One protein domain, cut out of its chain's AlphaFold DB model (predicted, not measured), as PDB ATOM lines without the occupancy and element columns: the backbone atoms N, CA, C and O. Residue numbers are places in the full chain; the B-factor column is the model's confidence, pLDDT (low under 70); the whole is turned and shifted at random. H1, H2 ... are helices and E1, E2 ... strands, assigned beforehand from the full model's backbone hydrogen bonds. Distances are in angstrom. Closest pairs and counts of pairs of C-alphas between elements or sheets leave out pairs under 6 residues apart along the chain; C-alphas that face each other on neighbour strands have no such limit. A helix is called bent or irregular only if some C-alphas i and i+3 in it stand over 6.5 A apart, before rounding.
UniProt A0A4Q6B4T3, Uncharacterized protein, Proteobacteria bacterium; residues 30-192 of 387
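AT A GLANCE: This is residues 30 to 192 of the 387 residues of an uncharacterized protein of Proteobacteria bacterium (UniProt A0A4Q6B4T3). H6 and H5 make the core of a helical body: H1 crosses both, H3 crosses H6 on another side, and short H2 packs on H6. A small three-stranded sheet, E1 E5 E4, covers H5 on the side away from H6, and the hairpin of E2 and E3 extends from it. The printed part has 163 residues, with named elements in the order H1 H2 H3 E1 E2 E3 E4 E5 H4 H5 H6; the sheet is mixed, and the class is mostly helix. The whole is compact, with a radius of gyration of the C-alphas of 14.8 A and spans of 39 by 35 by 29 A.

IN THESE COORDINATES: H1, residues 30 to 50, begins at C-alpha 30 (-25.061, 23.773, 1.088) and is 30.5 A long. H2 is residues 62 to 68, and H3, residues 72 to 93, is 29.7 A long with a kink of 50 degrees near residue 87. H3 is irregular, C-alphas 84 and 87 being 7.6 A apart; H1 and H2 are only just irregular, at 6.7 A for 46 and 49 and 6.8 A for 63 and 66. E1 is residues 99 to 103, E2 106 to 108, E3 111 to 113, E4 115 to 118 and E5 123 to 127. H4 is residues 128 to 133, H5 136 to 148 at 18.5 A, and H6 172 to 190 at 27.0 A, ending at C-alpha 190 (-31.597, -0.994, 2.450).

HOW THE PARTS SIT: Helix packing is mostly crossed. With residues 40 to 48 alone, H1 touches H6 about perpendicular at 83 degrees, C-alphas of Ala 44 and Gly 188 closest at 3.9 A. H5 and H6 touch at a steep tilt of 46 degrees, opposite ways, Gln 141 and Ala 181 having the closest C-alphas, 5.0 A. H2 touches H6, closest C-alphas Leu 66 and Thr 179, 5.7 A; H3 touches it at Cys 78 and Ala 180, 6.0 A. H5 is on the sheet, making two layers, helix over one face, at a height of 10.1 A, over E4 and along the strands; H1 and H4 only graze it. E1 and E5 are parallel, N 101 and O 124 at 2.9 A; E4 and E5, a hairpin, have N 118 and O 123 at 2.8 A; E2 and E3 have N 108 and O 111 at 3.2 A. Each O i to N i+4 pair is within hydrogen-bond range in H4, H5 and H6, against 15 of 17 in H1, 16 of 18 in H3 and 1 of 3 in H2, where 2 of 4 O i to N i+3 pairs are.

THE WHOLE: The farthest C-alphas, Glu 50 and Asp 110, are 41.3 A apart. The printed part has no cut; the links H1 to H2 and H5 to H6 are long. Residues 30 to 32, 60 to 62 and 106 to 112 have pLDDT under 70.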
ATOM      1  N   LEU A  30     -25.924  24.785   1.678       63.94
ATOM      2  CA  LEU A  30     -25.061  23.773   1.088       63.94
ATOM      3  C   LEU A  30     -24.068  23.193   2.091       63.94
ATOM      4  O   LEU A  30     -23.794  22.003   2.012       63.94
ATOM      5  N   ASP A  31     -23.604  23.966   3.074       67.25
ATOM      6  CA  ASP A  31     -22.775  23.440   4.167       67.25
ATOM      7  C   ASP A  31     -23.581  22.490   5.066       67.25
ATOM      8  O   ASP A  31     -23.081  21.443   5.484       67.25
ATOM      9  N   SER A  32     -24.848  22.824   5.335       62.38
ATOM     10  CA  SER A  32     -25.764  21.953   6.085       62.38
ATOM     11  C   SER A  32     -26.085  20.673   5.305       62.38
ATOM     12  O   SER A  32     -25.957  19.571   5.841       62.38
ATOM     13  N   GLU A  33     -26.411  20.796   4.017       74.75
ATOM     14  CA  GLU A  33     -26.661  19.659   3.124       74.75
ATOM     15  C   GLU A  33     -25.423  18.777   2.954       74.75
ATOM     16  O   GLU A  33     -25.534  17.551   2.979       74.75
ATOM     17  N   LEU A  34     -24.234  19.372   2.843       84.06
ATOM     18  CA  LEU A  34     -22.966  18.653   2.819       84.06
ATOM     19  C   LEU A  34     -22.778  17.860   4.113       84.06
ATOM     20  O   LEU A  34     -22.531  16.658   4.064       84.06
ATOM     21  N   ARG A  35     -22.953  18.497   5.275       79.88
ATOM     22  CA  ARG A  35     -22.814  17.835   6.580       79.88
ATOM     23  C   ARG A  35     -23.829  16.708   6.769       79.88
ATOM     24  O   ARG A  35     -23.460  15.633   7.241       79.88
ATOM     25  N   SER A  36     -25.081  16.929   6.373       79.38
ATOM     26  CA  SER A  36     -26.145  15.918   6.377       79.38
ATOM     27  C   SER A  36     -25.791  14.744   5.464       79.38
ATOM     28  O   SER A  36     -25.846  13.589   5.889       79.38
ATOM     29  N   SER A  37     -25.329  15.025   4.244       89.19
ATOM     30  CA  SER A  37     -24.919  14.009   3.271       89.19
ATOM     31  C   SER A  37     -23.715  13.202   3.766       89.19
ATOM     32  O   SER A  37     -23.730  11.978   3.675       89.19
ATOM     33  N   LEU A  38     -22.716  13.842   4.381       89.81
ATOM     34  CA  LEU A  38     -21.581  13.159   5.016       89.81
ATOM     35  C   LEU A  38     -22.019  12.285   6.199       89.81
ATOM     36  O   LEU A  38     -21.523  11.170   6.360       89.81
ATOM     37  N   GLY A  39     -22.968  12.754   7.013       83.81
ATOM     38  CA  GLY A  39     -23.549  11.967   8.104       83.81
ATOM     39  C   GLY A  39     -24.279  10.721   7.599       83.81
ATOM     40  O   GLY A  39     -24.095   9.628   8.139       83.81
ATOM     41  N   ARG A  40     -25.055  10.863   6.521       87.25
ATOM     42  CA  ARG A  40     -25.740   9.746   5.863       87.25
ATOM     43  C   ARG A  40     -24.760   8.769   5.224       87.25
ATOM     44  O   ARG A  40     -24.898   7.570   5.435       87.25
ATOM     45  N   LEU A  41     -23.737   9.271   4.532       94.31
ATOM     46  CA  LEU A  41     -22.655   8.455   3.985       94.31
ATOM     47  C   LEU A  41     -21.971   7.649   5.093       94.31
ATOM     48  O   LEU A  41     -21.818   6.440   4.979       94.31
ATOM     49  N   LYS A  42     -21.644   8.284   6.221       91.38
ATOM     50  CA  LYS A  42     -21.056   7.607   7.383       91.38
ATOM     51  C   LYS A  42     -21.944   6.492   7.937       91.38
ATOM     52  O   LYS A  42     -21.425   5.466   8.363       91.38
ATOM     53  N   ASN A  43     -23.260   6.680   7.957       86.38
ATOM     54  CA  ASN A  43     -24.187   5.632   8.385       86.38
ATOM     55  C   ASN A  43     -24.292   4.507   7.347       86.38
ATOM     56  O   ASN A  43     -24.300   3.345   7.737       86.38
ATOM     57  N   ALA A  44     -24.299   4.834   6.054       92.50
ATOM     58  CA  ALA A  44     -24.290   3.848   4.977       92.50
ATOM     59  C   ALA A  44     -23.028   2.971   5.017       92.50
ATOM     60  O   ALA A  44     -23.122   1.754   4.935       92.50
ATOM     61  N   VAL A  45     -21.854   3.570   5.244       95.31
ATOM     62  CA  VAL A  45     -20.588   2.826   5.348       95.31
ATOM     63  C   VAL A  45     -20.564   1.903   6.573       95.31
ATOM     64  O   VAL A  45     -20.007   0.812   6.502       95.31
ATOM     65  N   LYS A  46     -21.199   2.285   7.690       91.44
ATOM     66  CA  LYS A  46     -21.348   1.388   8.853       91.44
ATOM     67  C   LYS A  46     -22.220   0.168   8.558       91.44
ATOM     68  O   LYS A  46     -21.977  -0.876   9.147       91.44
ATOM     69  N   ALA A  47     -23.207   0.312   7.681       91.31
ATOM     70  CA  ALA A  47     -24.138  -0.756   7.334       91.31
ATOM     71  C   ALA A  47     -23.558  -1.781   6.344       91.31
ATOM     72  O   ALA A  47     -24.193  -2.799   6.104       91.31
ATOM     73  N   ILE A  48     -22.357  -1.549   5.795       93.44
ATOM     74  CA  ILE A  48     -21.687  -2.498   4.887       93.44
ATOM     75  C   ILE A  48     -21.512  -3.874   5.546       93.44
ATOM     76  O   ILE A  48     -21.624  -4.882   4.867       93.44
ATOM     77  N   ASP A  49     -21.289  -3.929   6.862       85.94
ATOM     78  CA  ASP A  49     -21.076  -5.193   7.587       85.94
ATOM     79  C   ASP A  49     -22.357  -6.006   7.806       85.94
ATOM     80  O   ASP A  49     -22.294  -7.136   8.285       85.94
ATOM     81  N   GLU A  50     -23.509  -5.419   7.494       83.19
ATOM     82  CA  GLU A  50     -24.833  -6.003   7.696       83.19
ATOM     83  C   GLU A  50     -25.510  -6.384   6.363       83.19
ATOM     84  O   GLU A  50     -26.641  -6.869   6.387       83.19
ATOM     85  N   ASP A  51     -24.859  -6.147   5.214       82.62
ATOM     86  CA  ASP A  51     -25.419  -6.389   3.878       82.62
ATOM     87  C   ASP A  51     -24.663  -7.520   3.160       82.62
ATOM     88  O   ASP A  51     -23.472  -7.406   2.874       82.62
ATOM     89  N   ASP A  52     -25.378  -8.604   2.855       82.00
ATOM     90  CA  ASP A  52     -24.846  -9.772   2.143       82.00
ATOM     91  C   ASP A  52     -24.843  -9.586   0.605       82.00
ATOM     92  O   ASP A  52     -24.265 -10.395  -0.120       82.00
ATOM     93  N   GLU A  53     -25.469  -8.524   0.087       86.44
ATOM     94  CA  GLU A  53     -25.681  -8.250  -1.343       86.44
ATOM     95  C   GLU A  53     -24.914  -6.989  -1.803       86.44
ATOM     96  O   GLU A  53     -25.475  -6.065  -2.417       86.44
ATOM     97  N   ILE A  54     -23.617  -6.908  -1.493       89.75
ATOM     98  CA  ILE A  54     -22.771  -5.759  -1.856       89.75
ATOM     99  C   ILE A  54     -22.575  -5.686  -3.379       89.75
ATOM    100  O   ILE A  54     -22.162  -6.643  -4.025       89.75
ATOM    101  N   CYS A  55     -22.799  -4.496  -3.946       92.19
ATOM    102  CA  CYS A  55     -22.745  -4.223  -5.390       92.19
ATOM    103  C   CYS A  55     -23.794  -4.972  -6.231       92.19
ATOM    104  O   CYS A  55     -23.682  -5.003  -7.454       92.19
ATOM    105  N   GLU A  56     -24.850  -5.484  -5.601       90.50
ATOM    106  CA  GLU A  56     -26.026  -6.028  -6.276       90.50
ATOM    107  C   GLU A  56     -27.240  -5.129  -6.037       90.50
ATOM    108  O   GLU A  56     -27.387  -4.520  -4.974       90.50
ATOM    109  N   CYS A  57     -28.148  -5.045  -7.011       85.81
ATOM    110  CA  CYS A  57     -29.425  -4.370  -6.808       85.81
ATOM    111  C   CYS A  57     -30.588  -5.081  -7.506       85.81
ATOM    112  O   CYS A  57     -30.644  -5.159  -8.734       85.81
ATOM    113  N   ALA A  58     -31.574  -5.495  -6.707       70.75
ATOM    114  CA  ALA A  58     -32.812  -6.119  -7.172       70.75
ATOM    115  C   ALA A  58     -33.927  -5.116  -7.562       70.75
ATOM    116  O   ALA A  58     -34.972  -5.525  -8.062       70.75
ATOM    117  N   GLY A  59     -33.741  -3.812  -7.323       70.38
ATOM    118  CA  GLY A  59     -34.756  -2.768  -7.525       70.38
ATOM    119  C   GLY A  59     -34.611  -1.950  -8.815       70.38
ATOM    120  O   GLY A  59     -33.595  -1.997  -9.504       70.38
ATOM    121  N   ASP A  60     -35.631  -1.144  -9.123       65.50
ATOM    122  CA  ASP A  60     -35.682  -0.250 -10.297       65.50
ATOM    123  C   ASP A  60     -35.318   1.212  -9.989       65.50
ATOM    124  O   ASP A  60     -35.557   2.102 -10.805       65.50
ATOM    125  N   SER A  61     -34.718   1.496  -8.829       67.69
ATOM    126  CA  SER A  61     -34.244   2.853  -8.534       67.69
ATOM    127  C   SER A  61     -33.157   3.281  -9.520       67.69
ATOM    128  O   SER A  61     -32.328   2.465  -9.928       67.69
ATOM    129  N   SER A  62     -33.105   4.571  -9.862       67.94
ATOM    130  CA  SER A  62     -32.113   5.126 -10.797       67.94
ATOM    131  C   SER A  62     -30.666   4.836 -10.384       67.94
ATOM    132  O   SER A  62     -29.805   4.648 -11.239       67.94
ATOM    133  N   GLN A  63     -30.410   4.720  -9.080       71.69
ATOM    134  CA  GLN A  63     -29.107   4.399  -8.492       71.69
ATOM    135  C   GLN A  63     -28.645   2.966  -8.812       71.69
ATOM    136  O   GLN A  63     -27.454   2.674  -8.761       71.69
ATOM    137  N   CYS A  64     -29.564   2.078  -9.202       84.19
ATOM    138  CA  CYS A  64     -29.245   0.696  -9.554       84.19
ATOM    139  C   CYS A  64     -28.747   0.528 -10.984       84.19
ATOM    140  O   CYS A  64     -28.217  -0.535 -11.298       84.19
ATOM    141  N   GLY A  65     -28.873   1.549 -11.842       85.38
ATOM    142  CA  GLY A  65     -28.424   1.465 -13.235       85.38
ATOM    143  C   GLY A  65     -26.961   1.031 -13.352       85.38
ATOM    144  O   GLY A  65     -26.651   0.114 -14.101       85.38
ATOM    145  N   LEU A  66     -26.080   1.603 -12.523       87.19
ATOM    146  CA  LEU A  66     -24.648   1.275 -12.526       87.19
ATOM    147  C   LEU A  66     -24.337  -0.148 -12.039       87.19
ATOM    148  O   LEU A  66     -23.333  -0.718 -12.454       87.19
ATOM    149  N   LEU A  67     -25.174  -0.710 -11.162       91.88
ATOM    150  CA  LEU A  67     -24.969  -2.045 -10.591       91.88
ATOM    151  C   LEU A  67     -25.547  -3.147 -11.489       91.88
ATOM    152  O   LEU A  67     -24.976  -4.227 -11.579       91.88
ATOM    153  N   LYS A  68     -26.652  -2.869 -12.191       89.19
ATOM    154  CA  LYS A  68     -27.302  -3.830 -13.099       89.19
ATOM    155  C   LYS A  68     -26.448  -4.184 -14.319       89.19
ATOM    156  O   LYS A  68     -26.580  -5.283 -14.848       89.19
ATOM    157  N   ASP A  69     -25.576  -3.273 -14.743       87.62
ATOM    158  CA  ASP A  69     -24.719  -3.455 -15.921       87.62
ATOM    159  C   ASP A  69     -23.403  -4.197 -15.614       87.62
ATOM    160  O   ASP A  69     -22.567  -4.387 -16.506       87.62
ATOM    161  N   LEU A  70     -23.181  -4.604 -14.359       93.06
ATOM    162  CA  LEU A  70     -21.978  -5.331 -13.970       93.06
ATOM    163  C   LEU A  70     -22.063  -6.796 -14.391       93.06
ATOM    164  O   LEU A  70     -23.064  -7.478 -14.187       93.06
ATOM    165  N   ASN A  71     -20.958  -7.316 -14.923       94.94
ATOM    166  CA  ASN A  71     -20.790  -8.763 -15.027       94.94
ATOM    167  C   ASN A  71     -20.349  -9.372 -13.682       94.94
ATOM    168  O   ASN A  71     -19.975  -8.662 -12.747       94.94
ATOM    169  N   GLU A  72     -20.350 -10.702 -13.594       95.25
ATOM    170  CA  GLU A  72     -19.997 -11.441 -12.372       95.25
ATOM    171  C   GLU A  72     -18.614 -11.049 -11.823       95.25
ATOM    172  O   GLU A  72     -18.472 -10.729 -10.644       95.25
ATOM    173  N   ALA A  73     -17.595 -10.967 -12.687       96.88
ATOM    174  CA  ALA A  73     -16.248 -10.586 -12.267       96.88
ATOM    175  C   ALA A  73     -16.198  -9.156 -11.697       96.88
ATOM    176  O   ALA A  73     -15.504  -8.907 -10.710       96.88
ATOM    177  N   GLN A  74     -16.927  -8.216 -12.305       96.62
ATOM    178  CA  GLN A  74     -17.035  -6.833 -11.835       96.62
ATOM    179  C   GLN A  74     -17.787  -6.731 -10.511       96.62
ATOM    180  O   GLN A  74     -17.344  -5.985  -9.642       96.62
ATOM    181  N   THR A  75     -18.854  -7.509 -10.340       96.50
ATOM    182  CA  THR A  75     -19.650  -7.568  -9.105       96.50
ATOM    183  C   THR A  75     -18.792  -8.056  -7.940       96.50
ATOM    184  O   THR A  75     -18.615  -7.334  -6.960       96.50
ATOM    185  N   VAL A  76     -18.122  -9.205  -8.102       96.62
ATOM    186  CA  VAL A  76     -17.216  -9.772  -7.085       96.62
ATOM    187  C   VAL A  76     -16.074  -8.810  -6.748       96.62
ATOM    188  O   VAL A  76     -15.716  -8.627  -5.585       96.62
ATOM    189  N   TYR A  77     -15.488  -8.164  -7.760       97.06
ATOM    190  CA  TYR A  77     -14.401  -7.213  -7.532       97.06
ATOM    191  C   TYR A  77     -14.878  -5.932  -6.835       97.06
ATOM    192  O   TYR A  77     -14.155  -5.400  -5.991       97.06
ATOM    193  N   CYS A  78     -16.067  -5.436  -7.183       97.00
ATOM    194  CA  CYS A  78     -16.697  -4.285  -6.544       97.00
ATOM    195  C   CYS A  78     -16.979  -4.571  -5.067       97.00
ATOM    196  O   CYS A  78     -16.570  -3.778  -4.221       97.00
ATOM    197  N   ALA A  79     -17.567  -5.730  -4.751       96.44
ATOM    198  CA  ALA A  79     -17.840  -6.135  -3.374       96.44
ATOM    199  C   ALA A  79     -16.556  -6.174  -2.535       96.44
ATOM    200  O   ALA A  79     -16.438  -5.464  -1.535       96.44
ATOM    201  N   ALA A  80     -15.526  -6.871  -3.026       96.56
ATOM    202  CA  ALA A  80     -14.227  -6.932  -2.359       96.56
ATOM    203  C   ALA A  80     -13.554  -5.552  -2.215       96.56
ATOM    204  O   ALA A  80     -12.798  -5.312  -1.272       96.56
ATOM    205  N   PHE A  81     -13.775  -4.636  -3.163       97.44
ATOM    206  CA  PHE A  81     -13.283  -3.263  -3.076       97.44
ATOM    207  C   PHE A  81     -14.008  -2.461  -1.987       97.44
ATOM    208  O   PHE A  81     -13.338  -1.822  -1.175       97.44
ATOM    209  N   VAL A  82     -15.341  -2.500  -1.950       97.12
ATOM    210  CA  VAL A  82     -16.161  -1.788  -0.955       97.12
ATOM    211  C   VAL A  82     -15.829  -2.285   0.453       97.12
ATOM    212  O   VAL A  82     -15.494  -1.480   1.322       97.12
ATOM    213  N   GLU A  83     -15.798  -3.602   0.662       95.75
ATOM    214  CA  GLU A  83     -15.398  -4.200   1.941       95.75
ATOM    215  C   GLU A  83     -13.959  -3.839   2.319       95.75
ATOM    216  O   GLU A  83     -13.684  -3.405   3.441       95.75
ATOM    217  N   GLY A  84     -13.030  -3.982   1.369       95.19
ATOM    218  CA  GLY A  84     -11.607  -3.750   1.595       95.19
ATOM    219  C   GLY A  84     -11.249  -2.288   1.868       95.19
ATOM    220  O   GLY A  84     -10.195  -2.029   2.444       95.19
ATOM    221  N   THR A  85     -12.102  -1.337   1.480       96.19
ATOM    222  CA  THR A  85     -11.878   0.107   1.673       96.19
ATOM    223  C   THR A  85     -12.759   0.728   2.756       96.19
ATOM    224  O   THR A  85     -12.545   1.890   3.103       96.19
ATOM    225  N   LYS A  86     -13.703  -0.015   3.356       95.38
ATOM    226  CA  LYS A  86     -14.672   0.529   4.329       95.38
ATOM    227  C   LYS A  86     -14.012   1.266   5.500       95.38
ATOM    228  O   LYS A  86     -14.464   2.341   5.887       95.38
ATOM    229  N   LEU A  87     -12.935   0.710   6.066       95.69
ATOM    230  CA  LEU A  87     -12.259   1.284   7.234       95.69
ATOM    231  C   LEU A  87     -11.510   2.563   6.864       95.69
ATOM    232  O   LEU A  87     -11.569   3.542   7.606       95.69
ATOM    233  N   ASP A  88     -10.872   2.576   5.696       95.81
ATOM    234  CA  ASP A  88     -10.178   3.750   5.169       95.81
ATOM    235  C   ASP A  88     -11.175   4.860   4.813       95.81
ATOM    236  O   ASP A  88     -10.952   6.025   5.146       95.81
ATOM    237  N   LEU A  89     -12.321   4.502   4.226       96.12
ATOM    238  CA  LEU A  89     -13.411   5.433   3.942       96.12
ATOM    239  C   LEU A  89     -14.003   6.012   5.236       96.12
ATOM    240  O   LEU A  89     -14.183   7.225   5.343       96.12
ATOM    241  N   MET A  90     -14.236   5.180   6.257       95.38
ATOM    242  CA  MET A  90     -14.638   5.650   7.588       95.38
ATOM    243  C   MET A  90     -13.584   6.554   8.222       95.38
ATOM    244  O   MET A  90     -13.942   7.535   8.876       95.38
ATOM    245  N   SER A  91     -12.298   6.250   8.053       94.56
ATOM    246  CA  SER A  91     -11.215   7.099   8.543       94.56
ATOM    247  C   SER A  91     -11.237   8.461   7.849       94.56
ATOM    248  O   SER A  91     -11.197   9.479   8.534       94.56
ATOM    249  N   ALA A  92     -11.378   8.496   6.521       94.00
ATOM    250  CA  ALA A  92     -11.468   9.735   5.750       94.00
ATOM    251  C   ALA A  92     -12.687  10.585   6.148       94.00
ATOM    252  O   ALA A  92     -12.563  11.791   6.328       94.00
ATOM    253  N   LEU A  93     -13.846   9.962   6.387       92.44
ATOM    254  CA  LEU A  93     -15.057  10.644   6.867       92.44
ATOM    255  C   LEU A  93     -14.918  11.250   8.272       92.44
ATOM    256  O   LEU A  93     -15.705  12.117   8.650       92.44
ATOM    257  N   ASN A  94     -13.964  10.768   9.071       89.62
ATOM    258  CA  ASN A  94     -13.670  11.289  10.407       89.62
ATOM    259  C   ASN A  94     -12.406  12.165  10.436       89.62
ATOM    260  O   ASN A  94     -12.038  12.648  11.512       89.62
ATOM    261  N   ASP A  95     -11.742  12.354   9.294       89.75
ATOM    262  CA  ASP A  95     -10.524  13.145   9.200       89.75
ATOM    263  C   ASP A  95     -10.857  14.632   9.367       89.75
ATOM    264  O   ASP A  95     -11.640  15.209   8.613       89.75
ATOM    265  N   LYS A  96     -10.259  15.261  10.382       85.69
ATOM    266  CA  LYS A  96     -10.446  16.691  10.666       85.69
ATOM    267  C   LYS A  96      -9.694  17.585   9.682       85.69
ATOM    268  O   LYS A  96     -10.016  18.766   9.591       85.69
ATOM    269  N   ASP A  97      -8.716  17.030   8.972       89.19
ATOM    270  CA  ASP A  97      -7.923  17.746   7.976       89.19
ATOM    271  C   ASP A  97      -8.587  17.736   6.591       89.19
ATOM    272  O   ASP A  97      -8.124  18.442   5.694       89.19
ATOM    273  N   LEU A  98      -9.652  16.946   6.395       91.00
ATOM    274  CA  LEU A  98     -10.416  16.922   5.152       91.00
ATOM    275  C   LEU A  98     -11.155  18.251   4.959       91.00
ATOM    276  O   LEU A  98     -11.976  18.652   5.784       91.00
ATOM    277  N   GLN A  99     -10.894  18.919   3.836       91.44
ATOM    278  CA  GLN A  99     -11.509  20.201   3.499       91.44
ATOM    279  C   GLN A  99     -12.484  20.067   2.333       91.44
ATOM    280  O   GLN A  99     -12.206  19.393   1.343       91.44
ATOM    281  N   PHE A 100     -13.597  20.794   2.413       91.50
ATOM    282  CA  PHE A 100     -14.541  20.957   1.311       91.50
ATOM    283  C   PHE A 100     -14.539  22.407   0.843       91.50
ATOM    284  O   PHE A 100     -14.554  23.334   1.657       91.50
ATOM    285  N   ARG A 101     -14.492  22.617  -0.474       88.88
ATOM    286  CA  ARG A 101     -14.469  23.952  -1.077       88.88
ATOM    287  C   ARG A 101     -15.534  24.079  -2.154       88.88
ATOM    288  O   ARG A 101     -15.555  23.305  -3.102       88.88
ATOM    289  N   TRP A 102     -16.357  25.113  -2.044       83.00
ATOM    290  CA  TRP A 102     -17.344  25.454  -3.063       83.00
ATOM    291  C   TRP A 102     -16.707  26.213  -4.227       83.00
ATOM    292  O   TRP A 102     -15.840  27.072  -4.035       83.00
ATOM    293  N   THR A 103     -17.160  25.922  -5.442       82.06
ATOM    294  CA  THR A 103     -16.849  26.701  -6.642       82.06
ATOM    295  C   THR A 103     -18.085  26.847  -7.521       82.06
ATOM    296  O   THR A 103     -18.991  26.021  -7.500       82.06
ATOM    297  N   SER A 104     -18.103  27.891  -8.347       71.31
ATOM    298  CA  SER A 104     -19.154  28.083  -9.352       71.31
ATOM    299  C   SER A 104     -19.006  27.171 -10.572       71.31
ATOM    300  O   SER A 104     -19.973  27.040 -11.322       71.31
ATOM    301  N   ARG A 105     -17.796  26.627 -10.792       71.25
ATOM    302  CA  ARG A 105     -17.454  25.581 -11.772       71.25
ATOM    303  C   ARG A 105     -16.188  24.849 -11.348       71.25
ATOM    304  O   ARG A 105     -15.198  25.500 -10.992       71.25
ATOM    305  N   VAL A 106     -16.176  23.527 -11.467       68.50
ATOM    306  CA  VAL A 106     -14.945  22.728 -11.375       68.50
ATOM    307  C   VAL A 106     -14.367  22.583 -12.786       68.50
ATOM    308  O   VAL A 106     -15.031  22.072 -13.686       68.50
ATOM    309  N   LYS A 107     -13.141  23.076 -13.002       63.78
ATOM    310  CA  LYS A 107     -12.419  22.942 -14.279       63.78
ATOM    311  C   LYS A 107     -11.365  21.838 -14.167       63.78
ATOM    312  O   LYS A 107     -10.543  21.899 -13.257       63.78
ATOM    313  N   GLY A 108     -11.357  20.899 -15.112       58.06
ATOM    314  CA  GLY A 108     -10.250  19.964 -15.365       58.06
ATOM    315  C   GLY A 108      -9.892  19.924 -16.857       58.06
ATOM    316  O   GLY A 108     -10.435  20.735 -17.605       58.06
ATOM    317  N   ASP A 109      -8.998  19.011 -17.270       50.56
ATOM    318  CA  ASP A 109      -8.499  18.831 -18.657       50.56
ATOM    319  C   ASP A 109      -9.647  18.740 -19.693       50.56
ATOM    320  O   ASP A 109     -10.138  17.660 -20.022       50.56
ATOM    321  N   ASP A 110     -10.088  19.903 -20.183       49.28
ATOM    322  CA  ASP A 110     -11.149  20.146 -21.172       49.28
ATOM    323  C   ASP A 110     -12.582  19.693 -20.816       49.28
ATOM    324  O   ASP A 110     -13.462  19.678 -21.680       49.28
ATOM    325  N   ARG A 111     -12.881  19.389 -19.543       50.84
ATOM    326  CA  ARG A 111     -14.242  19.024 -19.089       50.84
ATOM    327  C   ARG A 111     -14.684  19.801 -17.845       50.84
ATOM    328  O   ARG A 111     -13.875  20.149 -16.982       50.84
ATOM    329  N   ASN A 112     -15.991  20.060 -17.757       57.56
ATOM    330  CA  ASN A 112     -16.634  20.486 -16.513       57.56
ATOM    331  C   ASN A 112     -16.913  19.234 -15.677       57.56
ATOM    332  O   ASN A 112     -17.538  18.300 -16.179       57.56
ATOM    333  N   PHE A 113     -16.453  19.228 -14.429       73.75
ATOM    334  CA  PHE A 113     -16.721  18.153 -13.476       73.75
ATOM    335  C   PHE A 113     -17.730  18.625 -12.422       73.75
ATOM    336  O   PHE A 113     -17.828  19.820 -12.142       73.75
ATOM    337  N   ASP A 114     -18.477  17.687 -11.842       82.56
ATOM    338  CA  ASP A 114     -19.425  17.977 -10.757       82.56
ATOM    339  C   ASP A 114     -18.684  18.180  -9.420       82.56
ATOM    340  O   ASP A 114     -19.082  18.996  -8.584       82.56
ATOM    341  N   ALA A 115     -17.566  17.474  -9.246       88.88
ATOM    342  CA  ALA A 115     -16.644  17.600  -8.131       88.88
ATOM    343  C   ALA A 115     -15.221  17.189  -8.553       88.88
ATOM    344  O   ALA A 115     -15.014  16.684  -9.658       88.88
ATOM    345  N   ALA A 116     -14.235  17.483  -7.706       91.06
ATOM    346  CA  ALA A 116     -12.877  16.972  -7.855       91.06
ATOM    347  C   ALA A 116     -12.164  16.864  -6.504       91.06
ATOM    348  O   ALA A 116     -12.109  17.830  -5.734       91.06
ATOM    349  N   ALA A 117     -11.538  15.720  -6.258       92.25
ATOM    350  CA  ALA A 117     -10.714  15.462  -5.090       92.25
ATOM    351  C   ALA A 117      -9.213  15.655  -5.360       92.25
ATOM    352  O   ALA A 117      -8.661  15.264  -6.388       92.25
ATOM    353  N   SER A 118      -8.513  16.216  -4.376       90.12
ATOM    354  CA  SER A 118      -7.058  16.333  -4.350       90.12
ATOM    355  C   SER A 118      -6.496  15.565  -3.157       90.12
ATOM    356  O   SER A 118      -6.560  16.031  -2.019       90.12
ATOM    357  N   SER A 119      -5.895  14.401  -3.426       86.00
ATOM    358  CA  SER A 119      -5.278  13.551  -2.395       86.00
ATOM    359  C   SER A 119      -4.136  14.257  -1.647       86.00
ATOM    360  O   SER A 119      -4.030  14.137  -0.430       86.00
ATOM    361  N   SER A 120      -3.322  15.066  -2.339       86.50
ATOM    362  CA  SER A 120      -2.185  15.773  -1.726       86.50
ATOM    363  C   SER A 120      -2.599  16.865  -0.742       86.50
ATOM    364  O   SER A 120      -1.904  17.089   0.245       86.50
ATOM    365  N   SER A 121      -3.717  17.544  -1.007       87.62
ATOM    366  CA  SER A 121      -4.223  18.635  -0.167       87.62
ATOM    367  C   SER A 121      -5.412  18.230   0.706       87.62
ATOM    368  O   SER A 121      -5.982  19.095   1.367       87.62
ATOM    369  N   LYS A 122      -5.809  16.946   0.686       90.81
ATOM    370  CA  LYS A 122      -7.020  16.420   1.342       90.81
ATOM    371  C   LYS A 122      -8.233  17.336   1.143       90.81
ATOM    372  O   LYS A 122      -8.942  17.673   2.085       90.81
ATOM    373  N   THR A 123      -8.430  17.799  -0.085       92.94
ATOM    374  CA  THR A 123      -9.472  18.779  -0.407       92.94
ATOM    375  C   THR A 123     -10.402  18.219  -1.470       92.94
ATOM    376  O   THR A 123      -9.929  17.741  -2.499       92.94
ATOM    377  N   ILE A 124     -11.710  18.329  -1.247       93.75
ATOM    378  CA  ILE A 124     -12.752  18.047  -2.238       93.75
ATOM    379  C   ILE A 124     -13.375  19.376  -2.667       93.75
ATOM    380  O   ILE A 124     -13.857  20.158  -1.844       93.75
ATOM    381  N   ILE A 125     -13.339  19.655  -3.966       92.25
ATOM    382  CA  ILE A 125     -13.935  20.843  -4.573       92.25
ATOM    383  C   ILE A 125     -15.284  20.443  -5.171       92.25
ATOM    384  O   ILE A 125     -15.340  19.505  -5.960       92.25
ATOM    385  N   LEU A 126     -16.353  21.155  -4.819       89.56
ATOM    386  CA  LEU A 126     -17.727  20.863  -5.237       89.56
ATOM    387  C   LEU A 126     -18.296  22.009  -6.081       89.56
ATOM    388  O   LEU A 126     -18.173  23.179  -5.698       89.56
ATOM    389  N   ASP A 127     -18.951  21.686  -7.200       85.50
ATOM    390  CA  ASP A 127     -19.761  22.661  -7.934       85.50
ATOM    391  C   ASP A 127     -21.034  22.987  -7.140       85.50
ATOM    392  O   ASP A 127     -21.892  22.135  -6.896       85.50
ATOM    393  N   GLU A 128     -21.155  24.251  -6.742       78.81
ATOM    394  CA  GLU A 128     -22.227  24.759  -5.890       78.81
ATOM    395  C   GLU A 128     -23.618  24.527  -6.502       78.81
ATOM    396  O   GLU A 128     -24.534  24.029  -5.841       78.81
ATOM    397  N   LYS A 129     -23.785  24.863  -7.786       74.50
ATOM    398  CA  LYS A 129     -25.083  24.778  -8.469       74.50
ATOM    399  C   LYS A 129     -25.475  23.331  -8.688       74.50
ATOM    400  O   LYS A 129     -26.649  22.982  -8.539       74.50
ATOM    401  N   ARG A 130     -24.500  22.499  -9.043       80.88
ATOM    402  CA  ARG A 130     -24.730  21.081  -9.261       80.88
ATOM    403  C   ARG A 130     -25.142  20.397  -7.969       80.88
ATOM    404  O   ARG A 130     -26.219  19.802  -7.956       80.88
ATOM    405  N   PHE A 131     -24.364  20.551  -6.895       84.38
ATOM    406  CA  PHE A 131     -24.639  19.942  -5.591       84.38
ATOM    407  C   PHE A 131     -26.018  20.346  -5.044       84.38
ATOM    408  O   PHE A 131     -26.762  19.508  -4.529       84.38
ATOM    409  N   ALA A 132     -26.406  21.612  -5.239       75.75
ATOM    410  CA  ALA A 132     -27.732  22.113  -4.881       75.75
ATOM    411  C   ALA A 132     -28.872  21.432  -5.662       75.75
ATOM    412  O   ALA A 132     -29.950  21.212  -5.115       75.75
ATOM    413  N   SER A 133     -28.647  21.117  -6.941       75.00
ATOM    414  CA  SER A 133     -29.680  20.616  -7.858       75.00
ATOM    415  C   SER A 133     -29.939  19.109  -7.786       75.00
ATOM    416  O   SER A 133     -31.017  18.667  -8.180       75.00
ATOM    417  N   ILE A 134     -28.962  18.326  -7.321       80.00
ATOM    418  CA  ILE A 134     -29.054  16.862  -7.253       80.00
ATOM    419  C   ILE A 134     -29.749  16.407  -5.966       80.00
ATOM    420  O   ILE A 134     -29.776  17.138  -4.972       80.00
ATOM    421  N   ASN A 135     -30.339  15.213  -5.999       80.81
ATOM    422  CA  ASN A 135     -31.064  14.649  -4.863       80.81
ATOM    423  C   ASN A 135     -30.117  14.088  -3.785       80.81
ATOM    424  O   ASN A 135     -28.899  14.062  -3.967       80.81
ATOM    425  N   THR A 136     -30.653  13.637  -2.648       83.81
ATOM    426  CA  THR A 136     -29.803  13.216  -1.524       83.81
ATOM    427  C   THR A 136     -28.977  11.970  -1.832       83.81
ATOM    428  O   THR A 136     -27.816  11.897  -1.433       83.81
ATOM    429  N   ALA A 137     -29.559  10.987  -2.521       87.38
ATOM    430  CA  ALA A 137     -28.853   9.761  -2.883       87.38
ATOM    431  C   ALA A 137     -27.674  10.074  -3.816       87.38
ATOM    432  O   ALA A 137     -26.555   9.627  -3.571       87.38
ATOM    433  N   ASP A 138     -27.896  10.945  -4.800       88.88
ATOM    434  CA  ASP A 138     -26.878  11.380  -5.751       88.88
ATOM    435  C   ASP A 138     -25.782  12.219  -5.068       88.88
ATOM    436  O   ASP A 138     -24.606  12.080  -5.404       88.88
ATOM    437  N   ARG A 139     -26.117  13.055  -4.065       90.19
ATOM    438  CA  ARG A 139     -25.111  13.771  -3.247       90.19
ATOM    439  C   ARG A 139     -24.208  12.797  -2.508       90.19
ATOM    440  O   ARG A 139     -22.996  12.983  -2.480       90.19
ATOM    441  N   VAL A 140     -24.794  11.771  -1.900       93.19
ATOM    442  CA  VAL A 140     -24.045  10.763  -1.144       93.19
ATOM    443  C   VAL A 140     -23.175   9.927  -2.078       93.19
ATOM    444  O   VAL A 140     -22.015   9.691  -1.751       93.19
ATOM    445  N   GLN A 141     -23.685   9.565  -3.257       94.31
ATOM    446  CA  GLN A 141     -22.909   8.892  -4.295       94.31
ATOM    447  C   GLN A 141     -21.717   9.748  -4.748       94.31
ATOM    448  O   GLN A 141     -20.585   9.268  -4.748       94.31
ATOM    449  N   LEU A 142     -21.950  11.022  -5.077       94.62
ATOM    450  CA  LEU A 142     -20.900  11.960  -5.483       94.62
ATOM    451  C   LEU A 142     -19.822  12.086  -4.399       94.62
ATOM    452  O   LEU A 142     -18.637  11.963  -4.682       94.62
ATOM    453  N   LEU A 143     -20.220  12.284  -3.140       96.81
ATOM    454  CA  LEU A 143     -19.270  12.403  -2.032       96.81
ATOM    455  C   LEU A 143     -18.480  11.112  -1.803       96.81
ATOM    456  O   LEU A 143     -17.282  11.182  -1.540       96.81
ATOM    457  N   ALA A 144     -19.121   9.945  -1.909       97.06
ATOM    458  CA  ALA A 144     -18.441   8.659  -1.792       97.06
ATOM    459  C   ALA A 144     -17.391   8.480  -2.898       97.06
ATOM    460  O   ALA A 144     -16.256   8.113  -2.598       97.06
ATOM    461  N   HIS A 145     -17.744   8.808  -4.146       96.69
ATOM    462  CA  HIS A 145     -16.824   8.791  -5.282       96.69
ATOM    463  C   HIS A 145     -15.578   9.646  -5.002       96.69
ATOM    464  O   HIS A 145     -14.452   9.149  -5.044       96.69
ATOM    465  N   GLU A 146     -15.774  10.915  -4.637       96.56
ATOM    466  CA  GLU A 146     -14.660  11.836  -4.387       96.56
ATOM    467  C   GLU A 146     -13.810  11.427  -3.180       96.56
ATOM    468  O   GLU A 146     -12.590  11.592  -3.180       96.56
ATOM    469  N   LEU A 147     -14.424  10.850  -2.146       97.06
ATOM    470  CA  LEU A 147     -13.686  10.333  -0.997       97.06
ATOM    471  C   LEU A 147     -12.805   9.141  -1.370       97.06
ATOM    472  O   LEU A 147     -11.687   9.052  -0.860       97.06
ATOM    473  N   PHE A 148     -13.239   8.265  -2.282       97.31
ATOM    474  CA  PHE A 148     -12.400   7.157  -2.736       97.31
ATOM    475  C   PHE A 148     -11.103   7.638  -3.394       97.31
ATOM    476  O   PHE A 148     -10.063   7.015  -3.186       97.31
ATOM    477  N   HIS A 149     -11.101   8.771  -4.103       95.81
ATOM    478  CA  HIS A 149      -9.869   9.354  -4.656       95.81
ATOM    479  C   HIS A 149      -8.827   9.746  -3.602       95.81
ATOM    480  O   HIS A 149      -7.642   9.893  -3.919       95.81
ATOM    481  N   LEU A 150      -9.235   9.915  -2.344       95.19
ATOM    482  CA  LEU A 150      -8.319  10.196  -1.241       95.19
ATOM    483  C   LEU A 150      -7.682   8.923  -0.664       95.19
ATOM    484  O   LEU A 150      -6.729   9.024   0.110       95.19
ATOM    485  N   LEU A 151      -8.175   7.739  -1.042       94.81
ATOM    486  CA  LEU A 151      -7.743   6.453  -0.505       94.81
ATOM    487  C   LEU A 151      -6.742   5.740  -1.425       94.81
ATOM    488  O   LEU A 151      -6.454   6.141  -2.560       94.81
ATOM    489  N   LYS A 152      -6.214   4.623  -0.920       93.25
ATOM    490  CA  LYS A 152      -5.425   3.663  -1.691       93.25
ATOM    491  C   LYS A 152      -6.085   2.299  -1.620       93.25
ATOM    492  O   LYS A 152      -6.568   1.900  -0.571       93.25
ATOM    493  N   TYR A 153      -6.017   1.545  -2.708       92.56
ATOM    494  CA  TYR A 153      -6.447   0.152  -2.726       92.56
ATOM    495  C   TYR A 153      -5.317  -0.720  -3.254       92.56
ATOM    496  O   TYR A 153      -4.753  -0.446  -4.316       92.56
ATOM    497  N   LYS A 154      -4.942  -1.745  -2.478       89.62
ATOM    498  CA  LYS A 154      -3.767  -2.597  -2.750       89.62
ATOM    499  C   LYS A 154      -2.489  -1.771  -2.989       89.62
ATOM    500  O   LYS A 154      -1.706  -2.050  -3.890       89.62
ATOM    501  N   GLY A 155      -2.314  -0.708  -2.200       88.31
ATOM    502  CA  GLY A 155      -1.161   0.196  -2.262       88.31
ATOM    503  C   GLY A 155      -1.172   1.215  -3.408       88.31
ATOM    504  O   GLY A 155      -0.324   2.107  -3.420       88.31
ATOM    505  N   LEU A 156      -2.129   1.140  -4.337       89.44
ATOM    506  CA  LEU A 156      -2.218   2.048  -5.480       89.44
ATOM    507  C   LEU A 156      -3.199   3.199  -5.210       89.44
ATOM    508  O   LEU A 156      -4.257   2.955  -4.627       89.44
ATOM    509  N   PRO A 157      -2.897   4.430  -5.668       92.19
ATOM    510  CA  PRO A 157      -3.845   5.538  -5.594       92.19
ATOM    511  C   PRO A 157      -5.065   5.245  -6.464       92.19
ATOM    512  O   PRO A 157      -4.943   4.591  -7.506       92.19
ATOM    513  N   LEU A 158      -6.225   5.741  -6.050       93.31
ATOM    514  CA  LEU A 158      -7.467   5.628  -6.804       93.31
ATOM    515  C   LEU A 158      -7.650   6.868  -7.680       93.31
ATOM    516  O   LEU A 158      -7.739   7.989  -7.194       93.31
ATOM    517  N   ILE A 159      -7.665   6.654  -8.991       92.94
ATOM    518  CA  ILE A 159      -7.795   7.696 -10.013       92.94
ATOM    519  C   ILE A 159      -8.797   7.227 -11.065       92.94
ATOM    520  O   ILE A 159      -8.949   6.022 -11.266       92.94
ATOM    521  N   ASP A 160      -9.414   8.172 -11.768       90.56
ATOM    522  CA  ASP A 160     -10.429   7.886 -12.792       90.56
ATOM    523  C   ASP A 160      -9.899   7.067 -13.970       90.56
ATOM    524  O   ASP A 160     -10.632   6.303 -14.600       90.56
ATOM    525  N   LYS A 161      -8.611   7.235 -14.279       90.75
ATOM    526  CA  LYS A 161      -8.011   6.699 -15.496       90.75
ATOM    527  C   LYS A 161      -7.429   5.298 -15.310       90.75
ATOM    528  O   LYS A 161      -6.852   4.963 -14.272       90.75
ATOM    529  N   GLY A 162      -7.484   4.531 -16.394       90.12
ATOM    530  CA  GLY A 162      -6.828   3.238 -16.557       90.12
ATOM    531  C   GLY A 162      -7.629   2.050 -16.028       90.12
ATOM    532  O   GLY A 162      -8.668   2.193 -15.387       90.12
ATOM    533  N   GLN A 163      -7.118   0.851 -16.307       92.50
ATOM    534  CA  GLN A 163      -7.747  -0.405 -15.908       92.50
ATOM    535  C   GLN A 163      -7.638  -0.645 -14.395       92.50
ATOM    536  O   GLN A 163      -6.570  -0.477 -13.799       92.50
ATOM    537  N   ARG A 164      -8.727  -1.128 -13.786       92.00
ATOM    538  CA  ARG A 164      -8.773  -1.569 -12.386       92.00
ATOM    539  C   ARG A 164      -9.457  -2.925 -12.275       92.00
ATOM    540  O   ARG A 164     -10.678  -3.028 -12.283       92.00
ATOM    541  N   GLY A 165      -8.651  -3.982 -12.176       91.94
ATOM    542  CA  GLY A 165      -9.159  -5.354 -12.160       91.94
ATOM    543  C   GLY A 165      -9.995  -5.651 -13.419       91.94
ATOM    544  O   GLY A 165      -9.476  -5.460 -14.524       91.94
ATOM    545  N   PRO A 166     -11.264  -6.087 -13.277       95.81
ATOM    546  CA  PRO A 166     -12.167  -6.371 -14.397       95.81
ATOM    547  C   PRO A 166     -12.813  -5.113 -15.011       95.81
ATOM    548  O   PRO A 166     -13.531  -5.211 -16.007       95.81
ATOM    549  N   PHE A 167     -12.574  -3.923 -14.451       95.12
ATOM    550  CA  PHE A 167     -12.996  -2.656 -15.050       95.12
ATOM    551  C   PHE A 167     -11.936  -2.194 -16.055       95.12
ATOM    552  O   PHE A 167     -10.888  -1.660 -15.681       95.12
ATOM    553  N   THR A 168     -12.187  -2.460 -17.337       92.19
ATOM    554  CA  THR A 168     -11.272  -2.189 -18.457       92.19
ATOM    555  C   THR A 168     -11.548  -0.838 -19.131       92.19
ATOM    556  O   THR A 168     -12.577  -0.205 -18.890       92.19
ATOM    557  N   GLY A 169     -10.623  -0.400 -19.993       91.19
ATOM    558  CA  GLY A 169     -10.727   0.849 -20.760       91.19
ATOM    559  C   GLY A 169     -10.037   2.049 -20.102       91.19
ATOM    560  O   GLY A 169      -9.458   1.942 -19.020       91.19
ATOM    561  N   GLU A 170     -10.086   3.201 -20.777       90.31
ATOM    562  CA  GLU A 170      -9.449   4.439 -20.300       90.31
ATOM    563  C   GLU A 170     -10.087   4.990 -19.020       90.31
ATOM    564  O   GLU A 170      -9.381   5.586 -18.215       90.31
ATOM    565  N   GLU A 171     -11.380   4.742 -18.800       90.75
ATOM    566  CA  GLU A 171     -12.149   5.184 -17.624       90.75
ATOM    567  C   GLU A 171     -12.499   4.010 -16.682       90.75
ATOM    568  O   GLU A 171     -13.482   4.052 -15.942       90.75
ATOM    569  N   GLY A 172     -11.712   2.926 -16.707       92.44
ATOM    570  CA  GLY A 172     -11.943   1.749 -15.858       92.44
ATOM    571  C   GLY A 172     -11.937   2.081 -14.359       92.44
ATOM    572  O   GLY A 172     -12.776   1.583 -13.611       92.44
ATOM    573  N   GLY A 173     -11.038   2.970 -13.928       94.06
ATOM    574  CA  GLY A 173     -10.994   3.492 -12.564       94.06
ATOM    575  C   GLY A 173     -12.276   4.221 -12.180       94.06
ATOM    576  O   GLY A 173     -12.898   3.862 -11.185       94.06
ATOM    577  N   ARG A 174     -12.723   5.164 -13.013       93.69
ATOM    578  CA  ARG A 174     -13.965   5.916 -12.810       93.69
ATOM    579  C   ARG A 174     -15.170   4.990 -12.674       93.69
ATOM    580  O   ARG A 174     -15.924   5.109 -11.719       93.69
ATOM    581  N   ARG A 175     -15.303   4.006 -13.576       94.56
ATOM    582  CA  ARG A 175     -16.391   3.017 -13.522       94.56
ATOM    583  C   ARG A 175     -16.397   2.242 -12.207       94.56
ATOM    584  O   ARG A 175     -17.467   2.060 -11.639       94.56
ATOM    585  N   LEU A 176     -15.234   1.809 -11.710       96.31
ATOM    586  CA  LEU A 176     -15.136   1.158 -10.401       96.31
ATOM    587  C   LEU A 176     -15.610   2.089  -9.278       96.31
ATOM    588  O   LEU A 176     -16.401   1.662  -8.443       96.31
ATOM    589  N   LEU A 177     -15.141   3.340  -9.257       96.25
ATOM    590  CA  LEU A 177     -15.482   4.301  -8.204       96.25
ATOM    591  C   LEU A 177     -16.968   4.671  -8.213       96.25
ATOM    592  O   LEU A 177     -17.597   4.659  -7.158       96.25
ATOM    593  N   ASP A 178     -17.544   4.915  -9.391       94.62
ATOM    594  CA  ASP A 178     -18.976   5.181  -9.569       94.62
ATOM    595  C   ASP A 178     -19.830   4.002  -9.092       94.62
ATOM    596  O   ASP A 178     -20.824   4.192  -8.389       94.62
ATOM    597  N   THR A 179     -19.418   2.780  -9.438       95.25
ATOM    598  CA  THR A 179     -20.108   1.543  -9.051       95.25
ATOM    599  C   THR A 179     -20.022   1.309  -7.543       95.25
ATOM    600  O   THR A 179     -21.030   1.037  -6.898       95.25
ATOM    601  N   ALA A 180     -18.834   1.462  -6.953       96.62
ATOM    602  CA  ALA A 180     -18.635   1.317  -5.515       96.62
ATOM    603  C   ALA A 180     -19.416   2.378  -4.724       96.62
ATOM    604  O   ALA A 180     -20.040   2.066  -3.712       96.62
ATOM    605  N   ALA A 181     -19.438   3.624  -5.202       96.19
ATOM    606  CA  ALA A 181     -20.234   4.691  -4.608       96.19
ATOM    607  C   ALA A 181     -21.740   4.391  -4.680       96.19
ATOM    608  O   ALA A 181     -22.450   4.576  -3.690       96.19
ATOM    609  N   ALA A 182     -22.225   3.884  -5.819       94.44
ATOM    610  CA  ALA A 182     -23.609   3.442  -5.965       94.44
ATOM    611  C   ALA A 182     -23.939   2.291  -5.003       94.44
ATOM    612  O   ALA A 182     -24.980   2.325  -4.349       94.44
ATOM    613  N   ALA A 183     -23.035   1.320  -4.840       95.19
ATOM    614  CA  ALA A 183     -23.201   0.225  -3.888       95.19
ATOM    615  C   ALA A 183     -23.346   0.734  -2.444       95.19
ATOM    616  O   ALA A 183     -24.281   0.337  -1.753       95.19
ATOM    617  N   VAL A 184     -22.503   1.681  -2.011       95.44
ATOM    618  CA  VAL A 184     -22.623   2.310  -0.680       95.44
ATOM    619  C   VAL A 184     -23.987   2.987  -0.501       95.44
ATOM    620  O   VAL A 184     -24.599   2.876   0.560       95.44
ATOM    621  N   VAL A 185     -24.501   3.659  -1.534       93.38
ATOM    622  CA  VAL A 185     -25.836   4.275  -1.496       93.38
ATOM    623  C   VAL A 185     -26.943   3.227  -1.374       93.38
ATOM    624  O   VAL A 185     -27.819   3.380  -0.525       93.38
ATOM    625  N   ILE A 186     -26.901   2.146  -2.155       91.94
ATOM    626  CA  ILE A 186     -27.911   1.075  -2.093       91.94
ATOM    627  C   ILE A 186     -27.917   0.385  -0.726       91.94
ATOM    628  O   ILE A 186     -28.991   0.229  -0.140       91.94
ATOM    629  N   ILE A 187     -26.744   0.074  -0.172       92.00
ATOM    630  CA  ILE A 187     -26.598  -0.466   1.190       92.00
ATOM    631  C   ILE A 187     -27.233   0.492   2.204       92.00
ATOM    632  O   ILE A 187     -28.065   0.100   3.024       92.00
ATOM    633  N   GLY A 188     -26.919   1.788   2.110       89.88
ATOM    634  CA  GLY A 188     -27.512   2.797   2.982       89.88
ATOM    635  C   GLY A 188     -29.037   2.884   2.858       89.88
ATOM    636  O   GLY A 188     -29.719   3.082   3.864       89.88
ATOM    637  N   MET A 189     -29.592   2.712   1.656       86.69
ATOM    638  CA  MET A 189     -31.043   2.702   1.427       86.69
ATOM    639  C   MET A 189     -31.705   1.457   2.033       86.69
ATOM    640  O   MET A 189     -32.716   1.588   2.726       86.69
ATOM    641  N   ARG A 190     -31.120   0.267   1.846       86.75
ATOM    642  CA  ARG A 190     -31.597  -0.994   2.450       86.75
ATOM    643  C   ARG A 190     -31.578  -0.937   3.976       86.75
ATOM    644  O   ARG A 190     -32.574  -1.273   4.617       86.75
ATOM    645  N   ALA A 191     -30.499  -0.407   4.550       84.00
ATOM    646  CA  ALA A 191     -30.342  -0.220   5.989       84.00
ATOM    647  C   ALA A 191     -31.178   0.943   6.555       84.00
ATOM    648  O   ALA A 191     -31.115   1.238   7.749       84.00
ATOM    649  N   LYS A 192     -31.961   1.643   5.715       80.75
ATOM    650  CA  LYS A 192     -32.727   2.855   6.067       80.75
ATOM    651  C   LYS A 192     -31.864   3.994   6.634       80.75
ATOM    652  O   LYS A 192     -32.388   4.929   7.239       80.75
TER     653      LYS A 192